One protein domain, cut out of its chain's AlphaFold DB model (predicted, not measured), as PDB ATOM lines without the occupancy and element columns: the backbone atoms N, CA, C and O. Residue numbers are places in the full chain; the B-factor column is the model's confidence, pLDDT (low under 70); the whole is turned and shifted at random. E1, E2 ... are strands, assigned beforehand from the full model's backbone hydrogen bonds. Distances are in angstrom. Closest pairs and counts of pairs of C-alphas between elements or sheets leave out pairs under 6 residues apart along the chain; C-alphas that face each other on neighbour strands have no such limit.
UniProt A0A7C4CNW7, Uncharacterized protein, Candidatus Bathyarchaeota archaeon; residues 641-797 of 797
ATOM      1  N   PRO A 641     -14.867 -31.137  25.135       88.62
ATOM      2  CA  PRO A 641     -15.477 -30.941  23.819       88.62
ATOM      3  C   PRO A 641     -14.457 -30.947  22.667       88.62
ATOM      4  O   PRO A 641     -14.798 -30.591  21.542       88.62
ATOM      5  N   TYR A 642     -13.205 -31.316  22.942       92.19
ATOM      6  CA  TYR A 642     -12.143 -31.457  21.957       92.19
ATOM      7  C   TYR A 642     -11.283 -32.686  22.249       92.19
ATOM      8  O   TYR A 642     -11.170 -33.136  23.393       92.19
ATOM      9  N   GLU A 643     -10.603 -33.168  21.213       93.38
ATOM     10  CA  GLU A 643      -9.605 -34.229  21.302       93.38
ATOM     11  C   GLU A 643      -8.314 -33.753  20.639       93.38
ATOM     12  O   GLU A 643      -8.288 -33.426  19.449       93.38
ATOM     13  N   LEU A 644      -7.243 -33.706  21.432       93.88
ATOM     14  CA  LEU A 644      -5.908 -33.303  21.006       93.88
ATOM     15  C   LEU A 644      -4.995 -34.528  20.990       93.88
ATOM     16  O   LEU A 644      -4.718 -35.110  22.041       93.88
ATOM     17  N   LYS A 645      -4.490 -34.889  19.810       96.56
ATOM     18  CA  LYS A 645      -3.533 -35.983  19.642       96.56
ATOM     19  C   LYS A 645      -2.147 -35.428  19.355       96.56
ATOM     20  O   LYS A 645      -1.961 -34.679  18.404       96.56
ATOM     21  N   ILE A 646      -1.166 -35.812  20.168       97.62
ATOM     22  CA  ILE A 646       0.240 -35.462  19.945       97.62
ATOM     23  C   ILE A 646       0.931 -36.623  19.233       97.62
ATOM     24  O   ILE A 646       0.892 -37.757  19.706       97.62
ATOM     25  N   HIS A 647       1.538 -36.336  18.083       97.62
ATOM     26  CA  HIS A 647       2.273 -37.304  17.268       97.62
ATOM     27  C   HIS A 647       3.783 -37.260  17.530       97.62
ATOM     28  O   HIS A 647       4.436 -38.296  17.444       97.62
ATOM     29  N   ARG A 648       4.328 -36.076  17.843       97.44
ATOM     30  CA  ARG A 648       5.731 -35.871  18.240       97.44
ATOM     31  C   ARG A 648       5.821 -34.850  19.370       97.44
ATOM     32  O   ARG A 648       5.118 -33.837  19.328       97.44
ATOM     33  N   GLY A 649       6.717 -35.087  20.326       97.25
ATOM     34  CA  GLY A 649       6.755 -34.361  21.594       97.25
ATOM     35  C   GLY A 649       5.754 -34.937  22.595       97.25
ATOM     36  O   GLY A 649       5.190 -36.014  22.391       97.25
ATOM     37  N   LYS A 650       5.526 -34.227  23.701       97.56
ATOM     38  CA  LYS A 650       4.682 -34.722  24.797       97.56
ATOM     39  C   LYS A 650       3.792 -33.627  25.365       97.56
ATOM     40  O   LYS A 650       4.269 -32.547  25.687       97.56
ATOM     41  N   LEU A 651       2.508 -33.927  25.553       95.56
ATOM     42  CA  LEU A 651       1.602 -33.115  26.367       95.56
ATOM     43  C   LEU A 651       1.702 -33.592  27.822       95.56
ATOM     44  O   LEU A 651       1.314 -34.720  28.120       95.56
ATOM     45  N   ARG A 652       2.237 -32.761  28.723       92.50
ATOM     46  CA  ARG A 652       2.325 -33.076  30.162       92.50
ATOM     47  C   ARG A 652       0.977 -32.908  30.849       92.50
ATOM     48  O   ARG A 652       0.558 -33.771  31.612       92.50
ATOM     49  N   SER A 653       0.319 -31.786  30.591       87.69
ATOM     50  CA  SER A 653      -0.980 -31.462  31.168       87.69
ATOM     51  C   SER A 653      -1.686 -30.394  30.341       87.69
ATOM     52  O   SER A 653      -1.061 -29.647  29.585       87.69
ATOM     53  N   ILE A 654      -3.008 -30.333  30.489       86.12
ATOM     54  CA  ILE A 654      -3.833 -29.275  29.918       86.12
ATOM     55  C   ILE A 654      -4.915 -28.883  30.923       86.12
ATOM     56  O   ILE A 654      -5.791 -29.683  31.253       86.12
ATOM     57  N   ALA A 655      -4.801 -27.664  31.441       80.94
ATOM     58  CA  ALA A 655      -5.763 -27.039  32.342       80.94
ATOM     59  C   ALA A 655      -5.664 -25.530  32.133       80.94
ATOM     60  O   ALA A 655      -4.747 -24.894  32.654       80.94
ATOM     61  N   TYR A 656      -6.556 -24.982  31.304       84.06
ATOM     62  CA  TYR A 656      -6.563 -23.598  30.807       84.06
ATOM     63  C   TYR A 656      -5.342 -23.216  29.948       84.06
ATOM     64  O   TYR A 656      -5.493 -22.496  28.971       84.06
ATOM     65  N   ALA A 657      -4.161 -23.770  30.219       89.12
ATOM     66  CA  ALA A 657      -2.983 -23.771  29.363       89.12
ATOM     67  C   ALA A 657      -2.512 -25.205  29.087       89.12
ATOM     68  O   ALA A 657      -2.673 -26.094  29.931       89.12
ATOM     69  N   GLY A 658      -1.923 -25.422  27.913       91.62
ATOM     70  CA  GLY A 658      -1.220 -26.652  27.562       91.62
ATOM     71  C   GLY A 658       0.256 -26.557  27.939       91.62
ATOM     72  O   GLY A 658       0.932 -25.616  27.530       91.62
ATOM     73  N   TYR A 659       0.760 -27.537  28.686       94.44
ATOM     74  CA  TYR A 659       2.182 -27.664  29.014       94.44
ATOM     75  C   TYR A 659       2.769 -28.805  28.201       94.44
ATOM     76  O   TYR A 659       2.365 -29.962  28.359       94.44
ATOM     77  N   LEU A 660       3.696 -28.474  27.311       97.38
ATOM     78  CA  LEU A 660       4.240 -29.396  26.329       97.38
ATOM     79  C   LEU A 660       5.760 -29.455  26.419       97.38
ATOM     80  O   LEU A 660       6.421 -28.479  26.758       97.38
ATOM     81  N   GLU A 661       6.302 -30.612  26.070       98.06
ATOM     82  CA  GLU A 661       7.727 -30.826  25.853       98.06
ATOM     83  C   GLU A 661       7.946 -31.034  24.361       98.06
ATOM     84  O   GLU A 661       7.354 -31.937  23.754       98.06
ATOM     85  N   ALA A 662       8.779 -30.188  23.769       97.69
ATOM     86  CA  ALA A 662       9.196 -30.336  22.392       97.69
ATOM     87  C   ALA A 662      10.107 -31.553  22.223       97.69
ATOM     88  O   ALA A 662      10.970 -31.843  23.050       97.69
ATOM     89  N   GLU A 663       9.971 -32.217  21.083       97.19
ATOM     90  CA  GLU A 663      10.942 -33.188  20.597       97.19
ATOM     91  C   GLU A 663      11.471 -32.673  19.261       97.19
ATOM     92  O   GLU A 663      10.696 -32.331  18.366       97.19
ATOM     93  N   ARG A 664      12.802 -32.579  19.138       93.62
ATOM     94  CA  ARG A 664      13.469 -31.876  18.028       93.62
ATOM     95  C   ARG A 664      12.954 -30.442  17.855       93.62
ATOM     96  O   ARG A 664      12.619 -30.026  16.753       93.62
ATOM     97  N   PHE A 665      12.894 -29.696  18.959       96.88
ATOM     98  CA  PHE A 665      12.571 -28.264  18.965       96.88
ATOM     99  C   PHE A 665      11.163 -27.893  18.463       96.88
ATOM    100  O   PHE A 665      10.902 -26.730  18.157       96.88
ATOM    101  N   GLY A 666      10.230 -28.847  18.426       97.50
ATOM    102  CA  GLY A 666       8.811 -28.551  18.268       97.50
ATOM    103  C   GLY A 666       7.888 -29.680  18.708       97.50
ATOM    104  O   GLY A 666       8.317 -30.776  19.066       97.50
ATOM    105  N   VAL A 667       6.593 -29.398  18.671       98.38
ATOM    106  CA  VAL A 667       5.511 -30.355  18.914       98.38
ATOM    107  C   VAL A 667       4.692 -30.476  17.639       98.38
ATOM    108  O   VAL A 667       4.317 -29.466  17.048       98.38
ATOM    109  N   PHE A 668       4.401 -31.706  17.226       98.31
ATOM    110  CA  PHE A 668       3.506 -31.986  16.106       98.31
ATOM    111  C   PHE A 668       2.290 -32.751  16.609       98.31
ATOM    112  O   PHE A 668       2.423 -33.756  17.315       98.31
ATOM    113  N   GLY A 669       1.106 -32.280  16.245       97.88
ATOM    114  CA  GLY A 669      -0.149 -32.851  16.703       97.88
ATOM    115  C   GLY A 669      -1.302 -32.576  15.753       97.88
ATOM    116  O   GLY A 669      -1.149 -31.959  14.699       97.88
ATOM    117  N   GLU A 670      -2.474 -33.043  16.154       97.69
ATOM    118  CA  GLU A 670      -3.721 -32.903  15.420       97.69
ATOM    119  C   GLU A 670      -4.871 -32.619  16.389       97.69
ATOM    120  O   GLU A 670      -4.999 -33.255  17.441       97.69
ATOM    121  N   VAL A 671      -5.717 -31.653  16.023       97.06
ATOM    122  CA  VAL A 671      -7.016 -31.434  16.667       97.06
ATOM    123  C   VAL A 671      -8.043 -32.307  15.941       97.06
ATOM    124  O   VAL A 671      -8.472 -31.975  14.832       97.06
ATOM    125  N   ILE A 672      -8.414 -33.435  16.554       96.44
ATOM    126  CA  ILE A 672      -9.309 -34.453  15.970       96.44
ATOM    127  C   ILE A 672     -10.771 -34.019  16.115       96.44
ATOM    128  O   ILE A 672     -11.540 -33.960  15.146       96.44
ATOM    129  N   GLU A 673     -11.158 -33.677  17.341       93.69
ATOM    130  CA  GLU A 673     -12.442 -33.061  17.668       93.69
ATOM    131  C   GLU A 673     -12.189 -31.609  18.066       93.69
ATOM    132  O   GLU A 673     -11.296 -31.333  18.864       93.69
ATOM    133  N   ALA A 674     -12.954 -30.684  17.486       92.06
ATOM    134  CA  ALA A 674     -12.821 -29.259  17.753       92.06
ATOM    135  C   ALA A 674     -13.881 -28.814  18.758       92.06
ATOM    136  O   ALA A 674     -15.060 -29.145  18.598       92.06
ATOM    137  N   ALA A 675     -13.462 -28.001  19.726       90.00
ATOM    138  CA  ALA A 675     -14.368 -27.350  20.658       90.00
ATOM    139  C   ALA A 675     -15.056 -26.190  19.944       90.00
ATOM    140  O   ALA A 675     -14.509 -25.091  19.837       90.00
ATOM    141  N   LYS A 676     -16.252 -26.449  19.409       85.69
ATOM    142  CA  LYS A 676     -17.091 -25.400  18.825       85.69
ATOM    143  C   LYS A 676     -17.341 -24.327  19.887       85.69
ATOM    144  O   LYS A 676     -17.608 -24.675  21.028       85.69
ATOM    145  N   GLU A 677     -17.239 -23.061  19.487       85.00
ATOM    146  CA  GLU A 677     -17.530 -21.893  20.336       85.00
ATOM    147  C   GLU A 677     -16.544 -21.648  21.490       85.00
ATOM    148  O   GLU A 677     -16.787 -20.764  22.308       85.00
ATOM    149  N   MET A 678     -15.395 -22.342  21.533       85.88
ATOM    150  CA  MET A 678     -14.368 -22.039  22.530       85.88
ATOM    151  C   MET A 678     -13.943 -20.559  22.420       85.88
ATOM    152  O   MET A 678     -13.454 -20.147  21.367       85.88
ATOM    153  N   PRO A 679     -14.096 -19.752  23.489       80.88
ATOM    154  CA  PRO A 679     -13.998 -18.295  23.385       80.88
ATOM    155  C   PRO A 679     -12.560 -17.775  23.251       80.88
ATOM    156  O   PRO A 679     -12.355 -16.582  23.034       80.88
ATOM    157  N   TYR A 680     -11.553 -18.641  23.390       81.44
ATOM    158  CA  TYR A 680     -10.148 -18.277  23.252       81.44
ATOM    159  C   TYR A 680      -9.292 -19.441  22.733       81.44
ATOM    160  O   TYR A 680      -9.575 -20.605  23.026       81.44
ATOM    161  N   PRO A 681      -8.193 -19.149  22.017       87.94
ATOM    162  CA  PRO A 681      -7.159 -20.138  21.748       87.94
ATOM    163  C   PRO A 681      -6.388 -20.461  23.037       87.94
ATOM    164  O   PRO A 681      -6.041 -19.564  23.806       87.94
ATOM    165  N   ILE A 682      -6.088 -21.738  23.273       89.94
ATOM    166  CA  ILE A 682      -5.393 -22.171  24.491       89.94
ATOM    167  C   ILE A 682      -3.935 -21.688  24.469       89.94
ATOM    168  O   ILE A 682      -3.224 -21.980  23.504       89.94
ATOM    169  N   PRO A 683      -3.454 -21.014  25.529       93.44
ATOM    170  CA  PRO A 683      -2.033 -20.764  25.736       93.44
ATOM    171  C   PRO A 683      -1.223 -22.058  25.780       93.44
ATOM    172  O   PRO A 683      -1.573 -22.994  26.499       93.44
ATOM    173  N   LEU A 684      -0.110 -22.095  25.057       95.06
ATOM    174  CA  LEU A 684       0.841 -23.198  25.090       95.06
ATOM    175  C   LEU A 684       2.154 -22.740  25.727       95.06
ATOM    176  O   LEU A 684       2.737 -21.744  25.300       95.06
ATOM    177  N   PHE A 685       2.633 -23.513  26.697       96.56
ATOM    178  CA  PHE A 685       3.975 -23.429  27.265       96.56
ATOM    179  C   PHE A 685       4.767 -24.624  26.743       96.56
ATOM    180  O   PHE A 685       4.479 -25.760  27.116       96.56
ATOM    181  N   ILE A 686       5.726 -24.377  25.853       97.88
ATOM    182  CA  ILE A 686       6.466 -25.432  25.154       97.88
ATOM    183  C   ILE A 686       7.927 -25.412  25.613       97.88
ATOM    184  O   ILE A 686       8.691 -24.532  25.221       97.88
ATOM    185  N   GLU A 687       8.321 -26.367  26.453       97.94
ATOM    186  CA  GLU A 687       9.719 -26.566  26.861       97.94
ATOM    187  C   GLU A 687      10.549 -27.134  25.701       97.94
ATOM    188  O   GLU A 687      10.037 -27.892  24.878       97.94
ATOM    189  N   GLY A 688      11.845 -26.814  25.652       96.25
ATOM    190  CA  GLY A 688      12.772 -27.390  24.665       96.25
ATOM    191  C   GLY A 688      12.785 -26.678  23.309       96.25
ATOM    192  O   GLY A 688      13.266 -27.242  22.327       96.25
ATOM    193  N   ILE A 689      12.272 -25.447  23.246       96.94
ATOM    194  CA  ILE A 689      12.379 -24.571  22.073       96.94
ATOM    195  C   ILE A 689      13.655 -23.732  22.192       96.94
ATOM    196  O   ILE A 689      13.949 -23.175  23.251       96.94
ATOM    197  N   ASN A 690      14.418 -23.616  21.108       95.25
ATOM    198  CA  ASN A 690      15.614 -22.782  21.083       95.25
ATOM    199  C   ASN A 690      15.233 -21.310  20.862       95.25
ATOM    200  O   ASN A 690      14.586 -20.965  19.873       95.25
ATOM    201  N   TYR A 691      15.669 -20.434  21.767       93.12
ATOM    202  CA  TYR A 691      15.397 -18.995  21.713       93.12
ATOM    203  C   TYR A 691      16.218 -18.241  20.656       93.12
ATOM    204  O   TYR A 691      15.894 -17.100  20.331       93.12
ATOM    205  N   ASN A 692      17.263 -18.860  20.103       94.38
ATOM    206  CA  ASN A 692      18.070 -18.279  19.030       94.38
ATOM    207  C   ASN A 692      17.422 -18.429  17.647       94.38
ATOM    208  O   ASN A 692      17.896 -17.815  16.688       94.38
ATOM    209  N   TRP A 693      16.366 -19.234  17.512       95.31
ATOM    210  CA  TRP A 693      15.720 -19.507  16.231       95.31
ATOM    211  C   TRP A 693      14.276 -19.031  16.222       95.31
ATOM    212  O   TRP A 693      13.591 -18.996  17.244       95.31
ATOM    213  N   GLU A 694      13.797 -18.684  15.036       95.38
ATOM    214  CA  GLU A 694      12.407 -18.302  14.834       95.38
ATOM    215  C   GLU A 694      11.456 -19.464  15.149       95.38
ATOM    216  O   GLU A 694      11.726 -20.614  14.789       95.38
ATOM    217  N   ALA A 695      10.354 -19.161  15.837       96.75
ATOM    218  CA  ALA A 695       9.348 -20.129  16.249       96.75
ATOM    219  C   ALA A 695       7.942 -19.668  15.852       96.75
ATOM    220  O   ALA A 695       7.632 -18.474  15.876       96.75
ATOM    221  N   ALA A 696       7.095 -20.620  15.469       96.88
ATOM    222  CA  ALA A 696       5.731 -20.344  15.040       96.88
ATOM    223  C   ALA A 696       4.806 -21.546  15.248       96.88
ATOM    224  O   ALA A 696       5.256 -22.692  15.371       96.88
ATOM    225  N   VAL A 697       3.504 -21.268  15.273       97.56
ATOM    226  CA  VAL A 697       2.448 -22.271  15.128       97.56
ATOM    227  C   VAL A 697       2.035 -22.316  13.663       97.56
ATOM    228  O   VAL A 697       1.470 -21.360  13.140       97.56
ATOM    229  N   TRP A 698       2.320 -23.433  13.007       97.81
ATOM    230  CA  TRP A 698       1.826 -23.767  11.679       97.81
ATOM    231  C   TRP A 698       0.545 -24.598  11.773       97.81
ATOM    232  O   TRP A 698       0.408 -25.433  12.674       97.81
ATOM    233  N   ARG A 699      -0.365 -24.420  10.814       97.19
ATOM    234  CA  ARG A 699      -1.579 -25.231  10.639       97.19
ATOM    235  C   ARG A 699      -1.684 -25.765   9.217       97.19
ATOM    236  O   ARG A 699      -1.204 -25.146   8.275       97.19
ATOM    237  N   GLU A 700      -2.406 -26.871   9.057       95.12
ATOM    238  CA  GLU A 700      -2.661 -27.512   7.754       95.12
ATOM    239  C   GLU A 700      -3.396 -26.608   6.741       95.12
ATOM    240  O   GLU A 700      -3.312 -26.843   5.537       95.12
ATOM    241  N   ASP A 701      -4.061 -25.540   7.203       93.19
ATOM    242  CA  ASP A 701      -4.644 -24.494   6.347       93.19
ATOM    243  C   ASP A 701      -3.601 -23.522   5.748       93.19
ATOM    244  O   ASP A 701      -3.948 -22.642   4.958       93.19
ATOM    245  N   GLY A 702      -2.324 -23.694   6.101       93.06
ATOM    246  CA  GLY A 702      -1.189 -22.897   5.645       93.06
ATOM    247  C   GLY A 702      -0.915 -21.643   6.475       93.06
ATOM    248  O   GLY A 702       0.020 -20.898   6.147       93.06
ATOM    249  N   SER A 703      -1.694 -21.393   7.535       94.38
ATOM    250  CA  SER A 703      -1.425 -20.306   8.477       94.38
ATOM    251  C   SER A 703      -0.154 -20.567   9.285       94.38
ATOM    252  O   SER A 703       0.195 -21.705   9.607       94.38
ATOM    253  N   LEU A 704       0.562 -19.481   9.576       94.06
ATOM    254  CA  LEU A 704       1.810 -19.486  10.325       94.06
ATOM    255  C   LEU A 704       1.812 -18.276  11.262       94.06
ATOM    256  O   LEU A 704       1.906 -17.139  10.806       94.06
ATOM    257  N   GLU A 705       1.666 -18.525  12.557       92.94
ATOM    258  CA  GLU A 705       1.616 -17.484  13.584       92.94
ATOM    259  C   GLU A 705       2.893 -17.523  14.420       92.94
ATOM    260  O   GLU A 705       3.133 -18.465  15.181       92.94
ATOM    261  N   ASN A 706       3.737 -16.506  14.262       93.06
ATOM    262  CA  ASN A 706       4.972 -16.391  15.021       93.06
ATOM    263  C   ASN A 706       4.684 -16.217  16.512       93.06
ATOM    264  O   ASN A 706       3.865 -15.398  16.924       93.06
ATOM    265  N   PHE A 707       5.462 -16.918  17.322       93.25
ATOM    266  CA  PHE A 707       5.552 -16.672  18.749       93.25
ATOM    267  C   PHE A 707       7.021 -16.532  19.132       93.25
ATOM    268  O   PHE A 707       7.915 -16.740  18.312       93.25
ATOM    269  N   GLY A 708       7.304 -16.141  20.368       91.31
ATOM    270  CA  GLY A 708       8.687 -16.117  20.826       91.31
ATOM    271  C   GLY A 708       8.926 -16.960  22.059       91.31
ATOM    272  O   GLY A 708       8.015 -17.540  22.654       91.31
ATOM    273  N   VAL A 709      10.207 -17.060  22.371       93.31
ATOM    274  CA  VAL A 709      10.749 -17.970  23.364       93.31
ATOM    275  C   VAL A 709      11.339 -17.125  24.473       93.31
ATOM    276  O   VAL A 709      12.156 -16.240  24.213       93.31
ATOM    277  N   PHE A 710      10.927 -17.395  25.700       92.38
ATOM    278  CA  PHE A 710      11.399 -16.693  26.880       92.38
ATOM    279  C   PHE A 710      11.784 -17.721  27.941       92.38
ATOM    280  O   PHE A 710      11.041 -18.671  28.169       92.38
ATOM    281  N   GLU A 711      12.977 -17.576  28.526       91.19
ATOM    282  CA  GLU A 711      13.534 -18.527  29.509       91.19
ATOM    283  C   GLU A 711      13.494 -20.003  29.043       91.19
ATOM    284  O   GLU A 711      13.269 -20.922  29.824       91.19
ATOM    285  N   GLY A 712      13.704 -20.240  27.741       90.44
ATOM    286  CA  GLY A 712      13.679 -21.586  27.147       90.44
ATOM    287  C   GLY A 712      12.280 -22.177  26.931       90.44
ATOM    288  O   GLY A 712      12.163 -23.344  26.553       90.44
ATOM    289  N   ILE A 713      11.224 -21.383  27.141       95.69
ATOM    290  CA  ILE A 713       9.829 -21.779  26.947       95.69
ATOM    291  C   ILE A 713       9.248 -21.021  25.751       95.69
ATOM    292  O   ILE A 713       9.235 -19.790  25.719       95.69
ATOM    293  N   GLY A 714       8.749 -21.756  24.760       96.62
ATOM    294  CA  GLY A 714       7.936 -21.210  23.680       96.62
ATOM    295  C   GLY A 714       6.542 -20.854  24.187       96.62
ATOM    296  O   GLY A 714       5.855 -21.718  24.729       96.62
ATOM    297  N   LEU A 715       6.132 -19.596  24.015       95.31
ATOM    298  CA  LEU A 715       4.853 -19.084  24.512       95.31
ATOM    299  C   LEU A 715       3.902 -18.831  23.345       95.31
ATOM    300  O   LEU A 715       3.932 -17.765  22.734       95.31
ATOM    301  N   ALA A 716       3.079 -19.825  23.027       94.31
ATOM    302  CA  ALA A 716       2.236 -19.832  21.835       94.31
ATOM    303  C   ALA A 716       0.739 -19.868  22.178       94.31
ATOM    304  O   ALA A 716       0.346 -19.891  23.345       94.31
ATOM    305  N   ARG A 717      -0.106 -19.894  21.144       92.94
ATOM    306  CA  ARG A 717      -1.554 -20.098  21.251       92.94
ATOM    307  C   ARG A 717      -2.009 -21.159  20.256       92.94
ATOM    308  O   ARG A 717      -1.509 -21.223  19.137       92.94
ATOM    309  N   LEU A 718      -2.972 -21.979  20.659       94.44
ATOM    310  CA  LEU A 718      -3.577 -22.998  19.810       94.44
ATOM    311  C   LEU A 718      -5.096 -22.845  19.809       94.44
ATOM    312  O   LEU A 718      -5.775 -23.162  20.781       94.44
ATOM    313  N   ASP A 719      -5.628 -22.374  18.688       92.06
ATOM    314  CA  ASP A 719      -7.060 -22.382  18.406       92.06
ATOM    315  C   ASP A 719      -7.606 -23.820  18.292       92.06
ATOM    316  O   ASP A 719      -7.311 -24.539  17.333       92.06
ATOM    317  N   LEU A 720      -8.380 -24.253  19.289       92.56
ATOM    318  CA  LEU A 720      -9.021 -25.571  19.311       92.56
ATOM    319  C   LEU A 720     -10.392 -25.597  18.625       92.56
ATOM    320  O   LEU A 720     -11.000 -26.664  18.526       92.56
ATOM    321  N   THR A 721     -10.879 -24.459  18.123       92.38
ATOM    322  CA  THR A 721     -12.102 -24.405  17.307       92.38
ATOM    323  C   THR A 721     -11.854 -24.929  15.888       92.38
ATOM    324  O   THR A 721     -12.789 -25.315  15.181       92.38
ATOM    325  N   LYS A 722     -10.580 -25.004  15.481       93.12
ATOM    326  CA  LYS A 722     -10.130 -25.475  14.169       93.12
ATOM    327  C   LYS A 722      -9.556 -26.888  14.256       93.12
ATOM    328  O   LYS A 722      -8.567 -27.123  14.950       93.12
ATOM    329  N   LYS A 723     -10.163 -27.811  13.504       95.81
ATOM    330  CA  LYS A 723      -9.637 -29.167  13.289       95.81
ATOM    331  C   LYS A 723      -8.396 -29.156  12.394       95.81
ATOM    332  O   LYS A 723      -8.191 -28.214  11.632       95.81
ATOM    333  N   GLY A 724      -7.638 -30.247  12.439       96.62
ATOM    334  CA  GLY A 724      -6.522 -30.512  11.531       96.62
ATOM    335  C   GLY A 724      -5.162 -30.478  12.217       96.62
ATOM    336  O   GLY A 724      -5.048 -30.282  13.435       96.62
ATOM    337  N   LYS A 725      -4.119 -30.710  11.419       98.06
ATOM    338  CA  LYS A 725      -2.742 -30.812  11.917       98.06
ATOM    339  C   LYS A 725      -2.164 -29.456  12.291       98.06
ATOM    340  O   LYS A 725      -2.496 -28.424  11.701       98.06
ATOM    341  N   PHE A 726      -1.246 -29.482  13.248       98.12
ATOM    342  CA  PHE A 726      -0.451 -28.327  13.629       98.12
ATOM    343  C   PHE A 726       0.984 -28.721  13.974       98.12
ATOM    344  O   PHE A 726       1.249 -29.820  14.466       98.12
ATOM    345  N   TYR A 727       1.897 -27.777  13.774       98.44
ATOM    346  CA  TYR A 727       3.254 -27.820  14.305       98.44
ATOM    347  C   TYR A 727       3.484 -26.561  15.138       98.44
ATOM    348  O   TYR A 727       3.198 -25.467  14.666       98.44
ATOM    349  N   ALA A 728       3.992 -26.696  16.358       98.25
ATOM    350  CA  ALA A 728       4.336 -25.567  17.220       98.25
ATOM    351  C   ALA A 728       5.783 -25.711  17.698       98.25
ATOM    352  O   ALA A 728       6.095 -26.609  18.482       98.25
ATOM    353  N   GLY A 729       6.678 -24.847  17.221       97.88
ATOM    354  CA  GLY A 729       8.097 -24.914  17.565       97.88
ATOM    355  C   GLY A 729       8.980 -24.069  16.660       97.88
ATOM    356  O   GLY A 729       8.485 -23.207  15.933       97.88
ATOM    357  N   ASN A 730      10.290 -24.321  16.690       97.81
ATOM    358  CA  ASN A 730      11.226 -23.659  15.788       97.81
ATOM    359  C   ASN A 730      10.952 -24.070  14.334       97.81
ATOM    360  O   ASN A 730      10.830 -25.257  14.036       97.81
ATOM    361  N   VAL A 731      10.844 -23.096  13.429       97.50
ATOM    362  CA  VAL A 731      10.525 -23.335  12.004       97.50
ATOM    363  C   VAL A 731      11.761 -23.548  11.134       97.50
ATOM    364  O   VAL A 731      11.664 -24.025  10.008       97.50
ATOM    365  N   ILE A 732      12.925 -23.216  11.680       97.69
ATOM    366  CA  ILE A 732      14.242 -23.483  11.121       97.69
ATOM    367  C   ILE A 732      15.143 -23.925  12.278       97.69
ATOM    368  O   ILE A 732      15.134 -23.311  13.345       97.69
ATOM    369  N   ILE A 733      15.858 -25.029  12.095       97.56
ATOM    370  CA  ILE A 733      16.593 -25.735  13.150       97.56
ATOM    371  C   ILE A 733      18.033 -25.936  12.686       97.56
ATOM    372  O   ILE A 733      18.277 -26.137  11.497       97.56
ATOM    373  N   ALA A 734      18.982 -25.900  13.620       97.69
ATOM    374  CA  ALA A 734      20.372 -26.255  13.366       97.69
ATOM    375  C   ALA A 734      20.898 -27.251  14.406       97.69
ATOM    376  O   ALA A 734      20.502 -27.209  15.565       97.69
ATOM    377  N   ASP A 735      21.853 -28.099  14.026       96.12
ATOM    378  CA  ASP A 735      22.519 -28.986  14.994       96.12
ATOM    379  C   ASP A 735      23.354 -28.198  16.026       96.12
ATOM    380  O   ASP A 735      23.580 -28.674  17.139       96.12
ATOM    381  N   ASN A 736      23.800 -26.981  15.684       96.62
ATOM    382  CA  ASN A 736      24.450 -26.066  16.619       96.62
ATOM    383  C   ASN A 736      23.448 -25.030  17.189       96.62
ATOM    384  O   ASN A 736      23.017 -24.135  16.453       96.62
ATOM    385  N   PRO A 737      23.114 -25.087  18.497       94.88
ATOM    386  CA  PRO A 737      22.112 -24.220  19.118       94.88
ATOM    387  C   PRO A 737      22.556 -22.767  19.330       94.88
ATOM    388  O   PRO A 737      21.704 -21.924  19.625       94.88
ATOM    389  N   GLU A 738      23.847 -22.455  19.190       94.31
ATOM    390  CA  GLU A 738      24.387 -21.099  19.379       94.31
ATOM    391  C   GLU A 738      24.144 -20.188  18.169       94.31
ATOM    392  O   GLU A 738      24.238 -18.963  18.281       94.31
ATOM    393  N   LEU A 739      23.829 -20.765  17.005       95.94
ATOM    394  CA  LEU A 739      23.541 -20.001  15.800       95.94
ATOM    395  C   LEU A 739      22.194 -19.289  15.933       95.94
ATOM    396  O   LEU A 739      21.194 -19.912  16.283       95.94
ATOM    397  N   ARG A 740      22.143 -18.001  15.599       96.00
ATOM    398  CA  ARG A 740      20.902 -17.221  15.576       96.00
ATOM    399  C   ARG A 740      20.313 -17.215  14.173       96.00
ATOM    400  O   ARG A 740      20.976 -16.768  13.240       96.00
ATOM    401  N   LEU A 741      19.084 -17.702  14.028       96.75
ATOM    402  CA  LEU A 741      18.423 -17.911  12.737       96.75
ATOM    403  C   LEU A 741      17.167 -17.053  12.624       96.75
ATOM    404  O   LEU A 741      16.378 -16.954  13.564       96.75
ATOM    405  N   SER A 742      16.971 -16.415  11.474       95.62
ATOM    406  CA  SER A 742      15.785 -15.594  11.215       95.62
ATOM    407  C   SER A 742      15.359 -15.706   9.762       95.62
ATOM    408  O   SER A 742      16.166 -15.505   8.854       95.62
ATOM    409  N   VAL A 743      14.097 -16.052   9.541       96.69
ATOM    410  CA  VAL A 743      13.531 -16.285   8.218       96.69
ATOM    411  C   VAL A 743      13.146 -14.937   7.613       96.69
ATOM    412  O   VAL A 743      12.343 -14.192   8.158       96.69
ATOM    413  N   LEU A 744      13.744 -14.611   6.471       95.88
ATOM    414  CA  LEU A 744      13.461 -13.383   5.722       95.88
ATOM    415  C   LEU A 744      12.285 -13.592   4.763       95.88
ATOM    416  O   LEU A 744      11.522 -12.668   4.496       95.88
ATOM    417  N   HIS A 745      12.174 -14.801   4.206       96.38
ATOM    418  CA  HIS A 745      11.113 -15.206   3.288       96.38
ATOM    419  C   HIS A 745      11.004 -16.733   3.255       96.38
ATOM    420  O   HIS A 745      12.025 -17.413   3.157       96.38
ATOM    421  N   TRP A 746       9.789 -17.284   3.286       97.00
ATOM    422  CA  TRP A 746       9.573 -18.731   3.180       97.00
ATOM    423  C   TRP A 746       8.232 -19.056   2.532       97.00
ATOM    424  O   TRP A 746       7.168 -18.772   3.080       97.00
ATOM    425  N   ASP A 747       8.292 -19.665   1.352       96.12
ATOM    426  CA  ASP A 747       7.132 -20.131   0.594       96.12
ATOM    427  C   ASP A 747       7.359 -21.573   0.115       96.12
ATOM    428  O   ASP A 747       8.231 -22.277   0.623       96.12
ATOM    429  N   ARG A 748       6.544 -22.054  -0.830       96.12
ATOM    430  CA  ARG A 748       6.657 -23.413  -1.380       96.12
ATOM    431  C   ARG A 748       7.906 -23.636  -2.221       96.12
ATOM    432  O   ARG A 748       8.318 -24.785  -2.356       96.12
ATOM    433  N   ASP A 749       8.463 -22.595  -2.819       97.31
ATOM    434  CA  ASP A 749       9.475 -22.687  -3.872       97.31
ATOM    435  C   ASP A 749      10.856 -22.249  -3.399       97.31
ATOM    436  O   ASP A 749      11.858 -22.640  -4.002       97.31
ATOM    437  N   ARG A 750      10.923 -21.485  -2.306       97.56
ATOM    438  CA  ARG A 750      12.175 -21.009  -1.733       97.56
ATOM    439  C   ARG A 750      12.117 -20.725  -0.236       97.56
ATOM    440  O   ARG A 750      11.069 -20.433   0.342       97.56
ATOM    441  N   ILE A 751      13.303 -20.711   0.361       98.19
ATOM    442  CA  ILE A 751      13.566 -20.157   1.689       98.19
ATOM    443  C   ILE A 751      14.756 -19.197   1.616       98.19
ATOM    444  O   ILE A 751      15.784 -19.503   1.012       98.19
ATOM    445  N   PHE A 752      14.613 -18.031   2.237       98.06
ATOM    446  CA  PHE A 752      15.663 -17.038   2.424       98.06
ATOM    447  C   PHE A 752      15.765 -16.726   3.912       98.06
ATOM    448  O   PHE A 752      14.766 -16.361   4.533       98.06
ATOM    449  N   PHE A 753      16.949 -16.877   4.499       97.88
ATOM    450  CA  PHE A 753      17.150 -16.641   5.929       97.88
ATOM    451  C   PHE A 753      18.504 -15.995   6.227       97.88
ATOM    452  O   PHE A 753      19.448 -16.064   5.439       97.88
ATOM    453  N   GLU A 754      18.575 -15.342   7.382       97.75
ATOM    454  CA  GLU A 754      19.793 -14.807   7.982       97.75
ATOM    455  C   GLU A 754      20.281 -15.762   9.074       97.75
ATOM    456  O   GLU A 754      19.495 -16.225   9.904       97.75
ATOM    457  N   ALA A 755      21.584 -16.034   9.082       97.56
ATOM    458  CA  ALA A 755      22.267 -16.786  10.123       97.56
ATOM    459  C   ALA A 755      23.374 -15.923  10.737       97.56
ATOM    460  O   ALA A 755      24.327 -15.561  10.046       97.56
ATOM    461  N   ASN A 756      23.254 -15.596  12.024       97.56
ATOM    462  CA  ASN A 756      24.263 -14.873  12.796       97.56
ATOM    463  C   ASN A 756      24.989 -15.839  13.738       97.56
ATOM    464  O   ASN A 756      24.356 -16.514  14.547       97.56
ATOM    465  N   ASN A 757      26.315 -15.890  13.640       96.38
ATOM    466  CA  ASN A 757      27.180 -16.627  14.552       96.38
ATOM    467  C   ASN A 757      27.740 -15.657  15.603       96.38
ATOM    468  O   ASN A 757      28.655 -14.892  15.287       96.38
ATOM    469  N   PRO A 758      27.237 -15.680  16.851       93.31
ATOM    470  CA  PRO A 758      27.705 -14.777  17.897       93.31
ATOM    471  C   PRO A 758      29.023 -15.226  18.557       93.31
ATOM    472  O   PRO A 758      29.526 -14.534  19.447       93.31
ATOM    473  N   THR A 759      29.572 -16.380  18.173       92.75
ATOM    474  CA  THR A 759      30.704 -17.028  18.851       92.75
ATOM    475  C   THR A 759      32.060 -16.578  18.299       92.75
ATOM    476  O   THR A 759      32.159 -15.838  17.319       92.75
ATOM    477  N   GLU A 760      33.139 -17.036  18.941       91.12
ATOM    478  CA  GLU A 760      34.518 -16.738  18.531       91.12
ATOM    479  C   GLU A 760      35.071 -17.693  17.468       91.12
ATOM    480  O   GLU A 760      36.196 -17.503  17.003       91.12
ATOM    481  N   LYS A 761      34.317 -18.735  17.111       94.81
ATOM    482  CA  LYS A 761      34.758 -19.793  16.201       94.81
ATOM    483  C   LYS A 761      33.799 -19.900  15.029       94.81
ATOM    484  O   LYS A 761      32.610 -19.623  15.159       94.81
ATOM    485  N   ASP A 762      34.322 -20.305  13.881       96.75
ATOM    486  CA  ASP A 762      33.476 -20.658  12.746       96.75
ATOM    487  C   ASP A 762      32.506 -21.770  13.165       96.75
ATOM    488  O   ASP A 762      32.908 -22.739  13.814       96.75
ATOM    489  N   ILE A 763      31.241 -21.637  12.775       97.81
ATOM    490  CA  ILE A 763      30.235 -22.682  12.950       97.81
ATOM    491  C   ILE A 763      29.992 -23.318  11.588       97.81
ATOM    492  O   ILE A 763      29.575 -22.648  10.644       97.81
ATOM    493  N   GLU A 764      30.224 -24.622  11.503       97.81
ATOM    494  CA  GLU A 764      29.703 -25.458  10.429       97.81
ATOM    495  C   GLU A 764      28.581 -26.316  11.009       97.81
ATOM    496  O   GLU A 764      28.782 -27.034  11.988       97.81
ATOM    497  N   THR A 765      27.378 -26.203  10.452       97.88
ATOM    498  CA  THR A 765      26.192 -26.874  10.997       97.88
ATOM    499  C   THR A 765      25.265 -27.325   9.883       97.88
ATOM    500  O   THR A 765      25.187 -26.695   8.826       97.88
ATOM    501  N   LEU A 766      24.544 -28.421  10.122       98.25
ATOM    502  CA  LEU A 766      23.349 -28.737   9.351       98.25
ATOM    503  C   LEU A 766      22.249 -27.751   9.754       98.25
ATOM    504  O   LEU A 766      22.097 -27.470  10.943       98.25
ATOM    505  N   VAL A 767      21.522 -27.233   8.770       98.19
ATOM    506  CA  VAL A 767      20.288 -26.465   8.945       98.19
ATOM    507  C   VAL A 767      19.171 -27.176   8.202       98.19
ATOM    508  O   VAL A 767      19.353 -27.589   7.052       98.19
ATOM    509  N   GLU A 768      18.018 -27.309   8.847       98.00
ATOM    510  CA  GLU A 768      16.836 -27.943   8.275       98.00
ATOM    511  C   GLU A 768      15.531 -27.244   8.673       98.00
ATOM    512  O   GLU A 768      15.478 -26.496   9.652       98.00
ATOM    513  N   THR A 769      14.473 -27.476   7.894       98.25
ATOM    514  CA  THR A 769      13.098 -27.109   8.267       98.25
ATOM    515  C   THR A 769      12.305 -28.360   8.665       98.25
ATOM    516  O   THR A 769      12.538 -29.429   8.092       98.25
ATOM    517  N   PRO A 770      11.361 -28.275   9.623       97.31
ATOM    518  CA  PRO A 770      10.539 -29.417  10.029       97.31
ATOM    519  C   PRO A 770       9.774 -30.038   8.851       97.31
ATOM    520  O   PRO A 770       9.142 -29.322   8.074       97.31
ATOM    521  N   GLN A 771       9.793 -31.370   8.729       95.12
ATOM    522  CA  GLN A 771       9.102 -32.097   7.647       95.12
ATOM    523  C   GLN A 771       7.576 -32.037   7.764       95.12
ATOM    524  O   GLN A 771       6.864 -32.241   6.785       95.12
ATOM    525  N   GLU A 772       7.073 -31.759   8.964       95.94
ATOM    526  CA  GLU A 772       5.647 -31.676   9.267       95.94
ATOM    527  C   GLU A 772       4.986 -30.443   8.646       95.94
ATOM    528  O   GLU A 772       3.778 -30.452   8.423       95.94
ATOM    529  N   ILE A 773       5.768 -29.402   8.342       96.88
ATOM    530  CA  ILE A 773       5.295 -28.203   7.648       96.88
ATOM    531  C   ILE A 773       5.276 -28.510   6.147       96.88
ATOM    532  O   ILE A 773       6.248 -28.297   5.422       96.88
ATOM    533  N   SER A 774       4.159 -29.065   5.681       93.62
ATOM    534  CA  SER A 774       4.068 -29.698   4.359       93.62
ATOM    535  C   SER A 774       3.856 -28.737   3.184       93.62
ATOM    536  O   SER A 774       3.960 -29.147   2.031       93.62
ATOM    537  N   ASP A 775       3.513 -27.474   3.439       95.44
ATOM    538  CA  ASP A 775       3.154 -26.486   2.411       95.44
ATOM    539  C   ASP A 775       4.221 -25.392   2.210       95.44
ATOM    540  O   ASP A 775       3.925 -24.312   1.682       95.44
ATOM    541  N   ARG A 776       5.466 -25.666   2.613       96.88
ATOM    542  CA  ARG A 776       6.626 -24.774   2.485       96.88
ATOM    543  C   ARG A 776       7.858 -25.528   1.968       96.88
ATOM    544  O   ARG A 776       7.887 -26.755   1.938       96.88
ATOM    545  N   TYR A 777       8.876 -24.791   1.529       97.56
ATOM    546  CA  TYR A 777      10.133 -25.349   1.039       97.56
ATOM    547  C   TYR A 777      10.842 -26.139   2.146       97.56
ATOM    548  O   TYR A 777      11.100 -25.604   3.232       97.56
ATOM    549  N   HIS A 778      11.185 -27.396   1.862       97.38
ATOM    550  CA  HIS A 778      11.922 -28.245   2.791       97.38
ATOM    551  C   HIS A 778      13.430 -28.054   2.601       97.38
ATOM    552  O   HIS A 778      13.990 -28.416   1.567       97.38
ATOM    553  N   LEU A 779      14.082 -27.475   3.606       97.94
ATOM    554  CA  LEU A 779      15.522 -27.264   3.621       97.94
ATOM    555  C   LEU A 779      16.200 -28.402   4.377       97.94
ATOM    556  O   LEU A 779      15.755 -28.782   5.457       97.94
ATOM    557  N   ARG A 780      17.330 -28.867   3.844       97.69
ATOM    558  CA  ARG A 780      18.333 -29.636   4.580       97.69
ATOM    559  C   ARG A 780      19.706 -29.402   3.955       97.69
ATOM    560  O   ARG A 780      20.017 -29.979   2.916       97.69
ATOM    561  N   ALA A 781      20.519 -28.540   4.557       97.94
ATOM    562  CA  ALA A 781      21.804 -28.131   3.992       97.94
ATOM    563  C   ALA A 781      22.860 -27.906   5.078       97.94
ATOM    564  O   ALA A 781      22.555 -27.396   6.153       97.94
ATOM    565  N   ARG A 782      24.121 -28.257   4.795       98.19
ATOM    566  CA  ARG A 782      25.252 -27.821   5.624       98.19
ATOM    567  C   ARG A 782      25.641 -26.407   5.228       98.19
ATOM    568  O   ARG A 782      25.816 -26.126   4.044       98.19
ATOM    569  N   ILE A 783      25.793 -25.542   6.218       98.06
ATOM    570  CA  ILE A 783      26.224 -24.160   6.027       98.06
ATOM    571  C   ILE A 783      27.448 -23.888   6.892       98.06
ATOM    572  O   ILE A 783      27.629 -24.504   7.945       98.06
ATOM    573  N   LYS A 784      28.260 -22.923   6.463       97.81
ATOM    574  CA  LYS A 784      29.363 -22.380   7.249       97.81
ATOM    575  C   LYS A 784      29.092 -20.910   7.539       97.81
ATOM    576  O   LYS A 784      28.862 -20.135   6.613       97.81
ATOM    577  N   VAL A 785      29.150 -20.531   8.811       97.88
ATOM    578  CA  VAL A 785      28.979 -19.150   9.271       97.88
ATOM    579  C   VAL A 785      30.246 -18.735  10.023       97.88
ATOM    580  O   VAL A 785      30.524 -19.296  11.089       97.88
ATOM    581  N   PRO A 786      31.043 -17.790   9.489       96.81
ATOM    582  CA  PRO A 786      32.274 -17.352  10.142       96.81
ATOM    583  C   PRO A 786      32.040 -16.804  11.556       96.81
ATOM    584  O   PRO A 786      30.958 -16.286  11.848       96.81
ATOM    585  N   ALA A 787      33.049 -16.893  12.421       94.31
ATOM    586  CA  ALA A 787      33.011 -16.340  13.778       94.31
ATOM    587  C   ALA A 787      32.561 -14.867  13.802       94.31
ATOM    588  O   ALA A 787      33.096 -14.046  13.055       94.31
ATOM    589  N   GLY A 788      31.618 -14.510  14.682       94.25
ATOM    590  CA  GLY A 788      31.158 -13.129  14.846       94.25
ATOM    591  C   GLY A 788      30.639 -12.501  13.550       94.25
ATOM    592  O   GLY A 788      30.986 -11.363  13.246       94.25
ATOM    593  N   SER A 789      29.874 -13.223  12.735       95.50
ATOM    594  CA  SER A 789      29.387 -12.712  11.447       95.50
ATOM    595  C   SER A 789      27.926 -13.067  11.198       95.50
ATOM    596  O   SER A 789      27.371 -13.954  11.847       95.50
ATOM    597  N   SER A 790      27.303 -12.366  10.249       96.50
ATOM    598  CA  SER A 790      26.005 -12.745   9.691       96.50
ATOM    599  C   SER A 790      26.151 -13.096   8.218       96.50
ATOM    600  O   SER A 790      26.806 -12.370   7.471       96.50
ATOM    601  N   VAL A 791      25.492 -14.168   7.788       96.44
ATOM    602  CA  VAL A 791      25.341 -14.532   6.375       96.44
ATOM    603  C   VAL A 791      23.862 -14.606   6.019       96.44
ATOM    604  O   VAL A 791      23.031 -14.968   6.853       96.44
ATOM    605  N   ARG A 792      23.521 -14.267   4.776       97.25
ATOM    606  CA  ARG A 792      22.171 -14.436   4.228       97.25
ATOM    607  C   ARG A 792      22.212 -15.493   3.140       97.25
ATOM    608  O   ARG A 792      23.040 -15.406   2.239       97.25
ATOM    609  N   LEU A 793      21.346 -16.493   3.252       97.75
ATOM    610  CA  LEU A 793      21.374 -17.695   2.425       97.75
ATOM    611  C   LEU A 793      19.999 -17.926   1.810       97.75
ATOM    612  O   LEU A 793      18.993 -17.913   2.520       97.75
ATOM    613  N   GLU A 794      19.964 -18.138   0.497       98.06
ATOM    614  CA  GLU A 794      18.745 -18.432  -0.252       98.06
ATOM    615  C   GLU A 794      18.851 -19.810  -0.910       98.06
ATOM    616  O   GLU A 794      19.838 -20.115  -1.578       98.06
ATOM    617  N   PHE A 795      17.812 -20.624  -0.736       98.00
ATOM    618  CA  PHE A 795      17.660 -21.935  -1.360       98.00
ATOM    619  C   PHE A 795      16.345 -21.964  -2.131       98.00
ATOM    620  O   PHE A 795      15.336 -21.428  -1.666       98.00
ATOM    621  N   ARG A 796      16.360 -22.565  -3.319       96.12
ATOM    622  CA  ARG A 796      15.211 -22.652  -4.230       96.12
ATOM    623  C   ARG A 796      15.094 -24.076  -4.779       96.12
ATOM    624  O   ARG A 796      16.040 -24.855  -4.639       96.12
ATOM    625  N   LYS A 797      13.924 -24.429  -5.313       88.19
ATOM    626  CA  LYS A 797      13.703 -25.714  -6.002       88.19
ATOM    627  C   LYS A 797      14.517 -25.847  -7.280       88.19
ATOM    628  O   LYS A 797      14.740 -24.805  -7.940       88.19
TER     629      LYS A 797
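Overview. This is residues 641 to 797 of the 797 residues of an uncharacterized protein of Candidatus Bathyarchaeota archaeon (UniProt A0A7C4CNW7). Two lobes of strands are set one after the other along the longest axis. The larger lobe is a single sheet, E1 to E9, folded back on itself like a flattened part of a barrel, with its edge strands E1 and E2 joined by a tight link; the smaller lobe has two small sheets, E10 E11 E14 and E12 E13, only partly face to face. The printed part has 157 residues with fourteen named strands, E1 to E14 in chain order, and no named helix; its class is all strand. The large sheet has the order E1, E4, E9, E6, E7, E8, E5, E3, E2 and is mixed, while both small sheets are antiparallel. The whole is compact, with a radius of gyration of the C-alphas of 16.2 A, and only just elongated, spanning 51 by 34 by 22 A.

Arrangement. The large sheet is a folded sheet, one sheet bent back into two leaves that face each other. One leaf has E1, residues 643 to 648, E4, residues 666 to 673, E9, residues 724 to 730, and E6, residues 695 to 699; the other has E8, residues 713 to 718, E5, residues 682 to 687, E3, residues 657 to 661, and E2, residues 650 to 655. E7, residues 704 to 710, is the hinge, with staggered pairing: residues 704 to 707 pair with E6 and residues 708 to 710 with E8. N 705 and O 697 are 2.9 A apart, and N 710 and O 713 are 2.9 A apart, both within hydrogen-bond range. E6, E7 and E8 form a meander, each strand the antiparallel neighbour of the one before; E6 and E7 are a hairpin, as are E7 and E8. Two Greek keys, a meander of three strands within four in a row whose first and last are antiparallel neighbours, are E5 E6 E7 E8 and E6 E7 E8 E9. E5 and E3 are parallel at 25 degrees, with N 658 and O 683 at 2.8 A. E2 and E3 are an antiparallel hairpin, with N 652 and O 659 at 2.8 A. Between the leaves, the closest C-alphas of E6 and E8 are those of Val 697 and Ala 716, 7.1 A apart. In the smaller lobe, E11, residues 750 to 757, is the inner strand between E10, residues 740 to 746, and E14, residues 789 to 796. E10 and E11 are a hairpin, with N 742 and O 754 at 3.0 A; E11 and E14 are antiparallel at 165 degrees, with N 753 and O 793 at 3.0 A. E12, residues 763 to 768, and E13, residues 780 to 785, are another hairpin, with N 767 and O 781 at 2.8 A. Residues 733 to 734 pair antiparallel with residues 767 to 768 of E12. The closest C-alphas of E11 and E13 are those of Asn 757 and Val 785, 6.1 A apart. E9 and E10 are apart.

Along the chain. E1 begins at C-alpha 643, (-9.605, -34.229, 21.302). From first to last C-alpha, E4 is 21.7 A long, E7 19.3 A and E9 19.5 A. E9 ends at C-alpha 730, (11.226, -23.659, 15.788). E11 is 22.6 A long and E14 23.4 A; E14 ends at C-alpha 796, (15.211, -22.652, -4.230).

Size, cuts and confidence. The two C-alphas farthest apart are those of Glu 677 and Lys 761, at 52.5 A. The printed part has no cut, and Lys 797 is the chain's last residue. The link from E12 to E13, 11 residues, is long. The mean pLDDT of the printed part is 95.0, and no printed residue is under 70.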